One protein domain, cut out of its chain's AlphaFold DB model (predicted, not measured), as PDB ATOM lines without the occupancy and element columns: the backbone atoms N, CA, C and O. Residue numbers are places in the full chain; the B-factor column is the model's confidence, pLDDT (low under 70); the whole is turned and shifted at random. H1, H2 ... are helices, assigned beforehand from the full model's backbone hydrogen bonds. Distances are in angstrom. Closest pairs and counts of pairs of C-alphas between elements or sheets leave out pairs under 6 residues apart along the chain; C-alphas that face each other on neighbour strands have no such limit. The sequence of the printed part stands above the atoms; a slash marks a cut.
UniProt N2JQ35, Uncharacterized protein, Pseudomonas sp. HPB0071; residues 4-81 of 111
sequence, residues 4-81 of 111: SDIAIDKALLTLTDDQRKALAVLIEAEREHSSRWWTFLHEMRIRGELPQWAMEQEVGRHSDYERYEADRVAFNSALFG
ATOM      1  N   SER A   4      21.598 -26.389 218.726       62.09
ATOM      2  CA  SER A   4      22.543 -25.870 217.728       62.09
ATOM      3  C   SER A   4      22.857 -24.392 217.935       62.09
ATOM      4  O   SER A   4      24.009 -23.999 217.793       62.09
ATOM      5  N   ASP A   5      21.862 -23.590 218.314       67.06
ATOM      6  CA  ASP A   5      21.993 -22.131 218.400       67.06
ATOM      7  C   ASP A   5      22.937 -21.756 219.550       67.06
ATOM      8  O   ASP A   5      23.854 -20.960 219.385       67.06
ATOM      9  N   ILE A   6      22.814 -22.452 220.688       63.19
ATOM     10  CA  ILE A   6      23.671 -22.260 221.870       63.19
ATOM     11  C   ILE A   6      25.132 -22.650 221.581       63.19
ATOM     12  O   ILE A   6      26.069 -22.035 222.100       63.19
ATOM     13  N   ALA A   7      25.344 -23.696 220.779       69.06
ATOM     14  CA  ALA A   7      26.680 -24.144 220.397       69.06
ATOM     15  C   ALA A   7      27.352 -23.159 219.427       69.06
ATOM     16  O   ALA A   7      28.544 -22.880 219.575       69.06
ATOM     17  N   ILE A   8      26.582 -22.606 218.484       72.00
ATOM     18  CA  ILE A   8      27.044 -21.570 217.556       72.00
ATOM     19  C   ILE A   8      27.411 -20.305 218.334       72.00
ATOM     20  O   ILE A   8      28.544 -19.845 218.216       72.00
ATOM     21  N   ASP A   9      26.536 -19.809 219.209       73.06
ATOM     22  CA  ASP A   9      26.789 -18.597 219.998       73.06
ATOM     23  C   ASP A   9      28.071 -18.710 220.836       73.06
ATOM     24  O   ASP A   9      28.900 -17.796 220.859       73.06
ATOM     25  N   LYS A  10      28.304 -19.867 221.470       74.00
ATOM     26  CA  LYS A  10      29.564 -20.131 222.182       74.00
ATOM     27  C   LYS A  10      30.777 -20.103 221.258       74.00
ATOM     28  O   LYS A  10      31.789 -19.512 221.625       74.00
ATOM     29  N   ALA A  11      30.694 -20.723 220.083       75.56
ATOM     30  CA  ALA A  11      31.793 -20.717 219.123       75.56
ATOM     31  C   ALA A  11      32.114 -19.287 218.646       75.56
ATOM     32  O   ALA A  11      33.285 -18.906 218.600       75.56
ATOM     33  N   LEU A  12      31.094 -18.463 218.390       72.62
ATOM     34  CA  LEU A  12      31.267 -17.060 217.992       72.62
ATOM     35  C   LEU A  12      31.939 -16.211 219.082       72.62
ATOM     36  O   LEU A  12      32.770 -15.342 218.784       72.62
ATOM     37  N   LEU A  13      31.636 -16.492 220.353       76.56
ATOM     38  CA  LEU A  13      32.284 -15.852 221.500       76.56
ATOM     39  C   LEU A  13      33.765 -16.235 221.637       76.56
ATOM     40  O   LEU A  13      34.548 -15.423 222.124       76.56
ATOM     41  N   THR A  14      34.160 -17.433 221.193       86.19
ATOM     42  CA  THR A  14      35.554 -17.913 221.290       86.19
ATOM     43  C   THR A  14      36.484 -17.421 220.182       86.19
ATOM     44  O   THR A  14      37.696 -17.599 220.296       86.19
ATOM     45  N   LEU A  15      35.952 -16.803 219.121       85.62
ATOM     46  CA  LEU A  15      36.775 -16.269 218.036       85.62
ATOM     47  C   LEU A  15      37.679 -15.137 218.536       85.62
ATOM     48  O   LEU A  15      37.207 -14.178 219.149       85.62
ATOM     49  N   THR A  16      38.968 -15.221 218.212       89.81
ATOM     50  CA  THR A  16      39.911 -14.128 218.469       89.81
ATOM     51  C   THR A  16      39.648 -12.952 217.532       89.81
ATOM     52  O   THR A  16      39.049 -13.096 216.460       89.81
ATOM     53  N   ASP A  17      40.150 -11.774 217.893       84.75
ATOM     54  CA  ASP A  17      40.007 -10.582 217.055       84.75
ATOM     55  C   ASP A  17      40.629 -10.763 215.665       84.75
ATOM     56  O   ASP A  17      40.076 -10.288 214.673       84.75
ATOM     57  N   ASP A  18      41.750 -11.478 215.560       87.12
ATOM     58  CA  ASP A  18      42.403 -11.723 214.271       87.12
ATOM     59  C   ASP A  18      41.626 -12.726 213.411       87.12
ATOM     60  O   ASP A  18      41.518 -12.537 212.197       87.12
ATOM     61  N   GLN A  19      40.987 -13.728 214.027       89.56
ATOM     62  CA  GLN A  19      40.062 -14.621 213.322       89.56
ATOM     63  C   GLN A  19      38.831 -13.861 212.816       89.56
ATOM     64  O   GLN A  19      38.437 -14.037 211.663       89.56
ATOM     65  N   ARG A  20      38.256 -12.963 213.627       87.31
ATOM     66  CA  ARG A  20      37.140 -12.106 213.193       87.31
ATOM     67  C   ARG A  20      37.547 -11.191 212.037       87.31
ATOM     68  O   ARG A  20      36.796 -11.073 211.075       87.31
ATOM     69  N   LYS A  21      38.741 -10.591 212.067       87.44
ATOM     70  CA  LYS A  21      39.247  -9.779 210.942       87.44
ATOM     71  C   LYS A  21      39.406 -10.602 209.664       87.44
ATOM     72  O   LYS A  21      39.014 -10.133 208.599       87.44
ATOM     73  N   ALA A  22      39.959 -11.812 209.757       90.06
ATOM     74  CA  ALA A  22      40.109 -12.696 208.603       90.06
ATOM     75  C   ALA A  22      38.745 -13.086 208.009       90.06
ATOM     76  O   ALA A  22      38.550 -12.990 206.798       90.06
ATOM     77  N   LEU A  23      37.777 -13.439 208.862       90.94
ATOM     78  CA  LEU A  23      36.403 -13.720 208.443       90.94
ATOM     79  C   LEU A  23      35.760 -12.512 207.759       90.94
ATOM     80  O   LEU A  23      35.160 -12.671 206.702       90.94
ATOM     81  N   ALA A  24      35.927 -11.307 208.310       89.25
ATOM     82  CA  ALA A  24      35.387 -10.088 207.716       89.25
ATOM     83  C   ALA A  24      35.894  -9.863 206.280       89.25
ATOM     84  O   ALA A  24      35.105  -9.516 205.406       89.25
ATOM     85  N   VAL A  25      37.182 -10.118 206.014       91.06
ATOM     86  CA  VAL A  25      37.760 -10.005 204.663       91.06
ATOM     87  C   VAL A  25      37.159 -11.031 203.702       91.06
ATOM     88  O   VAL A  25      36.780 -10.675 202.588       91.06
ATOM     89  N   LEU A  26      37.053 -12.293 204.120       92.75
ATOM     90  CA  LEU A  26      36.502 -13.358 203.275       92.75
ATOM     91  C   LEU A  26      35.020 -13.126 202.957       92.75
ATOM     92  O   LEU A  26      34.597 -13.303 201.818       92.75
ATOM     93  N   ILE A  27      34.250 -12.689 203.954       92.50
ATOM     94  CA  ILE A  27      32.823 -12.392 203.807       92.50
ATOM     95  C   ILE A  27      32.605 -11.187 202.889       92.50
ATOM     96  O   ILE A  27      31.718 -11.221 202.048       92.50
ATOM     97  N   GLU A  28      33.401 -10.121 203.002       90.44
ATOM     98  CA  GLU A  28      33.293  -8.992 202.067       90.44
ATOM     99  C   GLU A  28      33.573  -9.407 200.619       90.44
ATOM    100  O   GLU A  28      32.838  -8.996 199.725       90.44
ATOM    101  N   ALA A  29      34.584 -10.252 200.389       92.25
ATOM    102  CA  ALA A  29      34.906 -10.740 199.050       92.25
ATOM    103  C   ALA A  29      33.764 -11.581 198.446       92.25
ATOM    104  O   ALA A  29      33.419 -11.413 197.276       92.25
ATOM    105  N   GLU A  30      33.140 -12.450 199.244       94.00
ATOM    106  CA  GLU A  30      31.954 -13.209 198.827       94.00
ATOM    107  C   GLU A  30      30.774 -12.274 198.513       94.00
ATOM    108  O   GLU A  30      30.151 -12.392 197.459       94.00
ATOM    109  N   ARG A  31      30.526 -11.274 199.364       92.50
ATOM    110  CA  ARG A  31      29.424 -10.317 199.189       92.50
ATOM    111  C   ARG A  31      29.604  -9.383 198.002       92.50
ATOM    112  O   ARG A  31      28.605  -8.951 197.424       92.50
ATOM    113  N   GLU A  32      30.838  -9.062 197.623       91.38
ATOM    114  CA  GLU A  32      31.119  -8.328 196.386       91.38
ATOM    115  C   GLU A  32      30.692  -9.157 195.169       91.38
ATOM    116  O   GLU A  32      30.024  -8.653 194.260       91.38
ATOM    117  N   HIS A  33      31.020 -10.449 195.178       91.69
ATOM    118  CA  HIS A  33      30.602 -11.370 194.134       91.69
ATOM    119  C   HIS A  33      29.072 -11.490 194.094       91.69
ATOM    120  O   HIS A  33      28.474 -11.258 193.044       91.69
ATOM    121  N   SER A  34      28.425 -11.745 195.230       90.75
ATOM    122  CA  SER A  34      26.964 -11.862 195.329       90.75
ATOM    123  C   SER A  34      26.235 -10.585 194.884       90.75
ATOM    124  O   SER A  34      25.278 -10.665 194.113       90.75
ATOM    125  N   SER A  35      26.745  -9.399 195.239       90.81
ATOM    126  CA  SER A  35      26.222  -8.112 194.741       90.81
ATOM    127  C   SER A  35      26.297  -8.003 193.215       90.81
ATOM    128  O   SER A  35      25.338  -7.574 192.576       90.81
ATOM    129  N   ARG A  36      27.412  -8.435 192.608       93.44
ATOM    130  CA  ARG A  36      27.589  -8.417 191.147       93.44
ATOM    131  C   ARG A  36      26.589  -9.329 190.438       93.44
ATOM    132  O   ARG A  36      26.014  -8.932 189.426       93.44
ATOM    133  N   TRP A  37      26.360 -10.527 190.974       92.75
ATOM    134  CA  TRP A  37      25.345 -11.442 190.444       92.75
ATOM    135  C   TRP A  37      23.945 -10.859 190.557       92.75
ATOM    136  O   TRP A  37      23.190 -10.922 189.589       92.75
ATOM    137  N   TRP A  38      23.617 -10.234 191.690       93.69
ATOM    138  CA  TRP A  38      22.337  -9.556 191.842       93.69
ATOM    139  C   TRP A  38      22.150  -8.461 190.782       93.69
ATOM    140  O   TRP A  38      21.101  -8.416 190.144       93.69
ATOM    141  N   THR A  39      23.176  -7.645 190.505       93.88
ATOM    142  CA  THR A  39      23.127  -6.633 189.433       93.88
ATOM    143  C   THR A  39      22.846  -7.252 188.066       93.88
ATOM    144  O   THR A  39      21.979  -6.768 187.345       93.88
ATOM    145  N   PHE A  40      23.537  -8.336 187.700       94.88
ATOM    146  CA  PHE A  40      23.295  -9.003 186.417       94.88
ATOM    147  C   PHE A  40      21.876  -9.562 186.314       94.88
ATOM    148  O   PHE A  40      21.216  -9.379 185.294       94.88
ATOM    149  N   LEU A  41      21.378 -10.188 187.379       94.19
ATOM    150  CA  LEU A  41      20.021 -10.729 187.421       94.19
ATOM    151  C   LEU A  41      18.965  -9.617 187.364       94.19
ATOM    152  O   LEU A  41      17.951  -9.768 186.686       94.19
ATOM    153  N   HIS A  42      19.213  -8.487 188.026       94.75
ATOM    154  CA  HIS A  42      18.353  -7.309 187.963       94.75
ATOM    155  C   HIS A  42      18.270  -6.741 186.537       94.75
ATOM    156  O   HIS A  42      17.174  -6.529 186.018       94.75
ATOM    157  N   GLU A  43      19.414  -6.581 185.866       96.38
ATOM    158  CA  GLU A  43      19.488  -6.117 184.476       96.38
ATOM    159  C   GLU A  43      18.779  -7.071 183.507       96.38
ATOM    160  O   GLU A  43      17.937  -6.641 182.717       96.38
ATOM    161  N   MET A  44      19.058  -8.375 183.599       95.38
ATOM    162  CA  MET A  44      18.390  -9.391 182.776       95.38
ATOM    163  C   MET A  44      16.875  -9.377 182.991       95.38
ATOM    164  O   MET A  44      16.107  -9.532 182.042       95.38
ATOM    165  N   ARG A  45      16.421  -9.157 184.230       94.38
ATOM    166  CA  ARG A  45      14.997  -9.038 184.544       94.38
ATOM    167  C   ARG A  45      14.364  -7.824 183.868       94.38
ATOM    168  O   ARG A  45      13.306  -7.974 183.264       94.38
ATOM    169  N   ILE A  46      14.995  -6.651 183.948       94.25
ATOM    170  CA  ILE A  46      14.499  -5.418 183.310       94.25
ATOM    171  C   ILE A  46      14.412  -5.584 181.789       94.25
ATOM    172  O   ILE A  46      13.468  -5.102 181.167       94.25
ATOM    173  N   ARG A  47      15.365  -6.307 181.194       95.38
ATOM    174  CA  ARG A  47      15.418  -6.575 179.750       95.38
ATOM    175  C   ARG A  47      14.494  -7.706 179.290       95.38
ATOM    176  O   ARG A  47      14.371  -7.928 178.091       95.38
ATOM    177  N   GLY A  48      13.846  -8.419 180.214       93.69
ATOM    178  CA  GLY A  48      13.019  -9.587 179.891       93.69
ATOM    179  C   GLY A  48      13.822 -10.813 179.438       93.69
ATOM    180  O   GLY A  48      13.267 -11.712 178.816       93.69
ATOM    181  N   GLU A  49      15.119 -10.858 179.746       96.00
ATOM    182  CA  GLU A  49      16.049 -11.942 179.394       96.00
ATOM    183  C   GLU A  49      16.121 -13.031 180.478       96.00
ATOM    184  O   GLU A  49      16.763 -14.068 180.300       96.00
ATOM    185  N   LEU A  50      15.474 -12.807 181.627       95.44
ATOM    186  CA  LEU A  50      15.442 -13.769 182.721       95.44
ATOM    187  C   LEU A  50      14.497 -14.943 182.379       95.44
ATOM    188  O   LEU A  50      13.343 -14.706 182.013       95.44
ATOM    189  N   PRO A  51      14.923 -16.210 182.546       94.12
ATOM    190  CA  PRO A  51      14.044 -17.360 182.353       94.12
ATOM    191  C   PRO A  51      12.780 -17.289 183.222       94.12
ATOM    192  O   PRO A  51      12.826 -16.826 184.364       94.12
ATOM    193  N   GLN A  52      11.660 -17.817 182.717       90.88
ATOM    194  CA  GLN A  52      10.364 -17.736 183.404       90.88
ATOM    195  C   GLN A  52      10.399 -18.312 184.828       90.88
ATOM    196  O   GLN A  52       9.942 -17.651 185.760       90.88
ATOM    197  N   TRP A  53      11.023 -19.479 185.018       92.81
ATOM    198  CA  TRP A  53      11.153 -20.109 186.338       92.81
ATOM    199  C   TRP A  53      11.898 -19.224 187.352       92.81
ATOM    200  O   TRP A  53      11.645 -19.317 188.547       92.81
ATOM    201  N   ALA A  54      12.807 -18.353 186.898       90.44
ATOM    202  CA  ALA A  54      13.535 -17.424 187.758       90.44
ATOM    203  C   ALA A  54      12.717 -16.152 188.037       90.44
ATOM    204  O   ALA A  54      12.789 -15.584 189.127       90.44
ATOM    205  N   MET A  55      11.893 -15.712 187.078       87.12
ATOM    206  CA  MET A  55      11.022 -14.547 187.261       87.12
ATOM    207  C   MET A  55       9.997 -14.754 188.379       87.12
ATOM    208  O   MET A  55       9.700 -13.792 189.100       87.12
ATOM    209  N   GLU A  56       9.500 -15.985 188.516       90.75
ATOM    210  CA  GLU A  56       8.544 -16.432 189.537       90.75
ATOM    211  C   GLU A  56       9.139 -16.440 190.957       90.75
ATOM    212  O   GLU A  56       8.396 -16.346 191.928       90.75
ATOM    213  N   GLN A  57      10.469 -16.465 191.091       88.06
ATOM    214  CA  GLN A  57      11.192 -16.562 192.371       88.06
ATOM    215  C   GLN A  57      11.639 -15.198 192.929       88.06
ATOM    216  O   GLN A  57      12.542 -15.126 193.755       88.06
ATOM    217  N   GLU A  58      11.073 -14.093 192.431       86.44
ATOM    218  CA  GLU A  58      11.445 -12.706 192.787       86.44
ATOM    219  C   GLU A  58      12.919 -12.309 192.549       86.44
ATOM    220  O   GLU A  58      13.290 -11.166 192.807       86.44
ATOM    221  N   VAL A  59      13.738 -13.193 191.979       87.19
ATOM    222  CA  VAL A  59      15.173 -12.986 191.736       87.19
ATOM    223  C   VAL A  59      15.428 -11.702 190.947       87.19
ATOM    224  O   VAL A  59      14.781 -11.443 189.927       87.19
ATOM    225  N   GLY A  60      16.370 -10.884 191.418       86.44
ATOM    226  CA  GLY A  60      16.698  -9.607 190.780       86.44
ATOM    227  C   GLY A  60      15.613  -8.535 190.947       86.44
ATOM    228  O   GLY A  60      15.627  -7.539 190.227       86.44
ATOM    229  N   ARG A  61      14.645  -8.703 191.859       90.75
ATOM    230  CA  ARG A  61      13.792  -7.599 192.338       90.75
ATOM    231  C   ARG A  61      14.457  -6.870 193.500       90.75
ATOM    232  O   ARG A  61      15.324  -7.408 194.182       90.75
ATOM    233  N   HIS A  62      13.981  -5.655 193.764       88.81
ATOM    234  CA  HIS A  62      14.404  -4.890 194.934       88.81
ATOM    235  C   HIS A  62      14.072  -5.604 196.255       88.81
ATOM    236  O   HIS A  62      14.906  -5.622 197.147       88.81
ATOM    237  N   SER A  63      12.921  -6.283 196.347       89.06
ATOM    238  CA  SER A  63      12.528  -7.052 197.541       89.06
ATOM    239  C   SER A  63      13.514  -8.174 197.895       89.06
ATOM    240  O   SER A  63      13.779  -8.430 199.067       89.06
ATOM    241  N   ASP A  64      14.093  -8.828 196.886       89.50
ATOM    242  CA  ASP A  64      15.131  -9.845 197.071       89.50
ATOM    243  C   ASP A  64      16.424  -9.230 197.632       89.50
ATOM    244  O   ASP A  64      17.036  -9.775 198.551       89.50
ATOM    245  N   TYR A  65      16.785  -8.038 197.150       89.44
ATOM    246  CA  TYR A  65      17.923  -7.285 197.675       89.44
ATOM    247  C   TYR A  65      17.708  -6.816 199.116       89.44
ATOM    248  O   TYR A  65      18.610  -6.935 199.938       89.44
ATOM    249  N   GLU A  66      16.518  -6.308 199.442       91.50
ATOM    250  CA  GLU A  66      16.169  -5.882 200.802       91.50
ATOM    251  C   GLU A  66      16.266  -7.041 201.799       91.50
ATOM    252  O   GLU A  66      16.808  -6.871 202.892       91.50
ATOM    253  N   ARG A  67      15.799  -8.235 201.411       90.56
ATOM    254  CA  ARG A  67      15.937  -9.451 202.221       90.56
ATOM    255  C   ARG A  67      17.405  -9.809 202.446       90.56
ATOM    256  O   ARG A  67      17.806 -10.020 203.588       90.56
ATOM    257  N   TYR A  68      18.212  -9.810 201.384       90.56
ATOM    258  CA  TYR A  68      19.654 -10.022 201.496       90.56
ATOM    259  C   TYR A  68      20.317  -8.992 202.423       90.56
ATOM    260  O   TYR A  68      21.131  -9.362 203.266       90.56
ATOM    261  N   GLU A  69      19.951  -7.712 202.323       91.00
ATOM    262  CA  GLU A  69      20.494  -6.656 203.181       91.00
ATOM    263  C   GLU A  69      20.095  -6.848 204.653       91.00
ATOM    264  O   GLU A  69      20.930  -6.682 205.545       91.00
ATOM    265  N   ALA A  70      18.852  -7.255 204.925       92.00
ATOM    266  CA  ALA A  70      18.391  -7.565 206.275       92.00
ATOM    267  C   ALA A  70      19.176  -8.738 206.890       92.00
ATOM    268  O   ALA A  70      19.680  -8.622 208.013       92.00
ATOM    269  N   ASP A  71      19.355  -9.827 206.137       91.06
ATOM    270  CA  ASP A  71      20.141 -10.990 206.563       91.06
ATOM    271  C   ASP A  71      21.610 -10.609 206.791       91.06
ATOM    272  O   ASP A  71      22.232 -11.008 207.782       91.06
ATOM    273  N   ARG A  72      22.160  -9.761 205.915       91.81
ATOM    274  CA  ARG A  72      23.515  -9.216 206.026       91.81
ATOM    275  C   ARG A  72      23.709  -8.451 207.332       91.81
ATOM    276  O   ARG A  72      24.703  -8.678 208.025       91.81
ATOM    277  N   VAL A  73      22.771  -7.569 207.678       90.44
ATOM    278  CA  VAL A  73      22.802  -6.769 208.912       90.44
ATOM    279  C   VAL A  73      22.646  -7.652 210.149       90.44
ATOM    280  O   VAL A  73      23.387  -7.468 211.120       90.44
ATOM    281  N   ALA A  74      21.728  -8.621 210.120       89.31
ATOM    282  CA  ALA A  74      21.521  -9.561 211.219       89.31
ATOM    283  C   ALA A  74      22.788 -10.388 211.487       89.31
ATOM    284  O   ALA A  74      23.267 -10.455 212.621       89.31
ATOM    285  N   PHE A  75      23.391 -10.930 210.428       89.38
ATOM    286  CA  PHE A  75      24.640 -11.677 210.504       89.38
ATOM    287  C   PHE A  75      25.794 -10.818 211.033       89.38
ATOM    288  O   PHE A  75      26.531 -11.239 211.925       89.38
ATOM    289  N   ASN A  76      25.948  -9.596 210.514       90.62
ATOM    290  CA  ASN A  76      27.014  -8.703 210.960       90.62
ATOM    291  C   ASN A  76      26.859  -8.350 212.445       90.62
ATOM    292  O   ASN A  76      27.849  -8.314 213.183       90.62
ATOM    293  N   SER A  77      25.617  -8.139 212.887       86.12
ATOM    294  CA  SER A  77      25.309  -7.804 214.277       86.12
ATOM    295  C   SER A  77      25.656  -8.967 215.202       86.12
ATOM    296  O   SER A  77      26.265  -8.747 216.246       86.12
ATOM    297  N   ALA A  78      25.350 -10.201 214.793       84.44
ATOM    298  CA  ALA A  78      25.664 -11.401 215.564       84.44
ATOM    299  C   ALA A  78      27.176 -11.690 215.636       84.44
ATOM    300  O   ALA A  78      27.697 -11.987 216.707       84.44
ATOM    301  N   LEU A  79      27.897 -11.590 214.511       84.06
ATOM    302  CA  LEU A  79      29.302 -12.012 214.433       84.06
ATOM    303  C   LEU A  79      30.303 -10.917 214.834       84.06
ATOM    304  O   LEU A  79      31.356 -11.211 215.404       84.06
ATOM    305  N   PHE A  80      29.996  -9.659 214.516       84.56
ATOM    306  CA  PHE A  80      30.923  -8.532 214.663       84.56
ATOM    307  C   PHE A  80      30.412  -7.433 215.598       84.56
ATOM    308  O   PHE A  80      31.167  -6.502 215.885       84.56
ATOM    309  N   GLY A  81      29.151  -7.497 216.044       83.69
ATOM    310  CA  GLY A  81      28.520  -6.419 216.813       83.69
ATOM    311  C   GLY A  81      28.335  -5.126 216.009       83.69
ATOM    312  O   GLY A  81      28.260  -4.049 216.594       83.69
TER     313      GLY A  81
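AT A GLANCE: This is residues 4 to 81 of the 111 residues of an uncharacterized protein of Pseudomonas sp. HPB0071 (UniProt N2JQ35). Long helix H2 and shorter H4 run side by side in opposite directions, loosely paired, with H1 near one end and tiny H3 near the other. The 78 printed residues hold four named helices, H1 to H4 in order, and no named strand: all helix. The whole is loose, radius of gyration of the C-alphas 16.3 A, spanning 48 by 24 by 16 A.

IN THESE COORDINATES: H2, residues 17 to 46, measures 42.6 A from C-alpha 17 (40.007, -10.582, 217.055). H4, residues 62 to 80, measures 26.0 A, to C-alpha 80 (30.923, -8.532, 214.663). H1 is residues 4 to 14, 15.7 A; H3 is 52 to 55, 5.0 A.

HOW THE PARTS SIT: H2 and H4 only just touch, with 3 pairs of C-alphas within 8 A, closest Arg 20 and Phe 80, 7.3 A, at a shallow tilt of 1 degrees, opposite ways. H1 and H4 are close but not clearly touching: C-alphas Leu 12 and Leu 79, 6.5 A. Every O i to N i+4 pair is within hydrogen-bond range in H1, H2 and H4; H3 is too short for one.

THE WHOLE: The printed part has no cut. Residues 4 to 7 have pLDDT under 70.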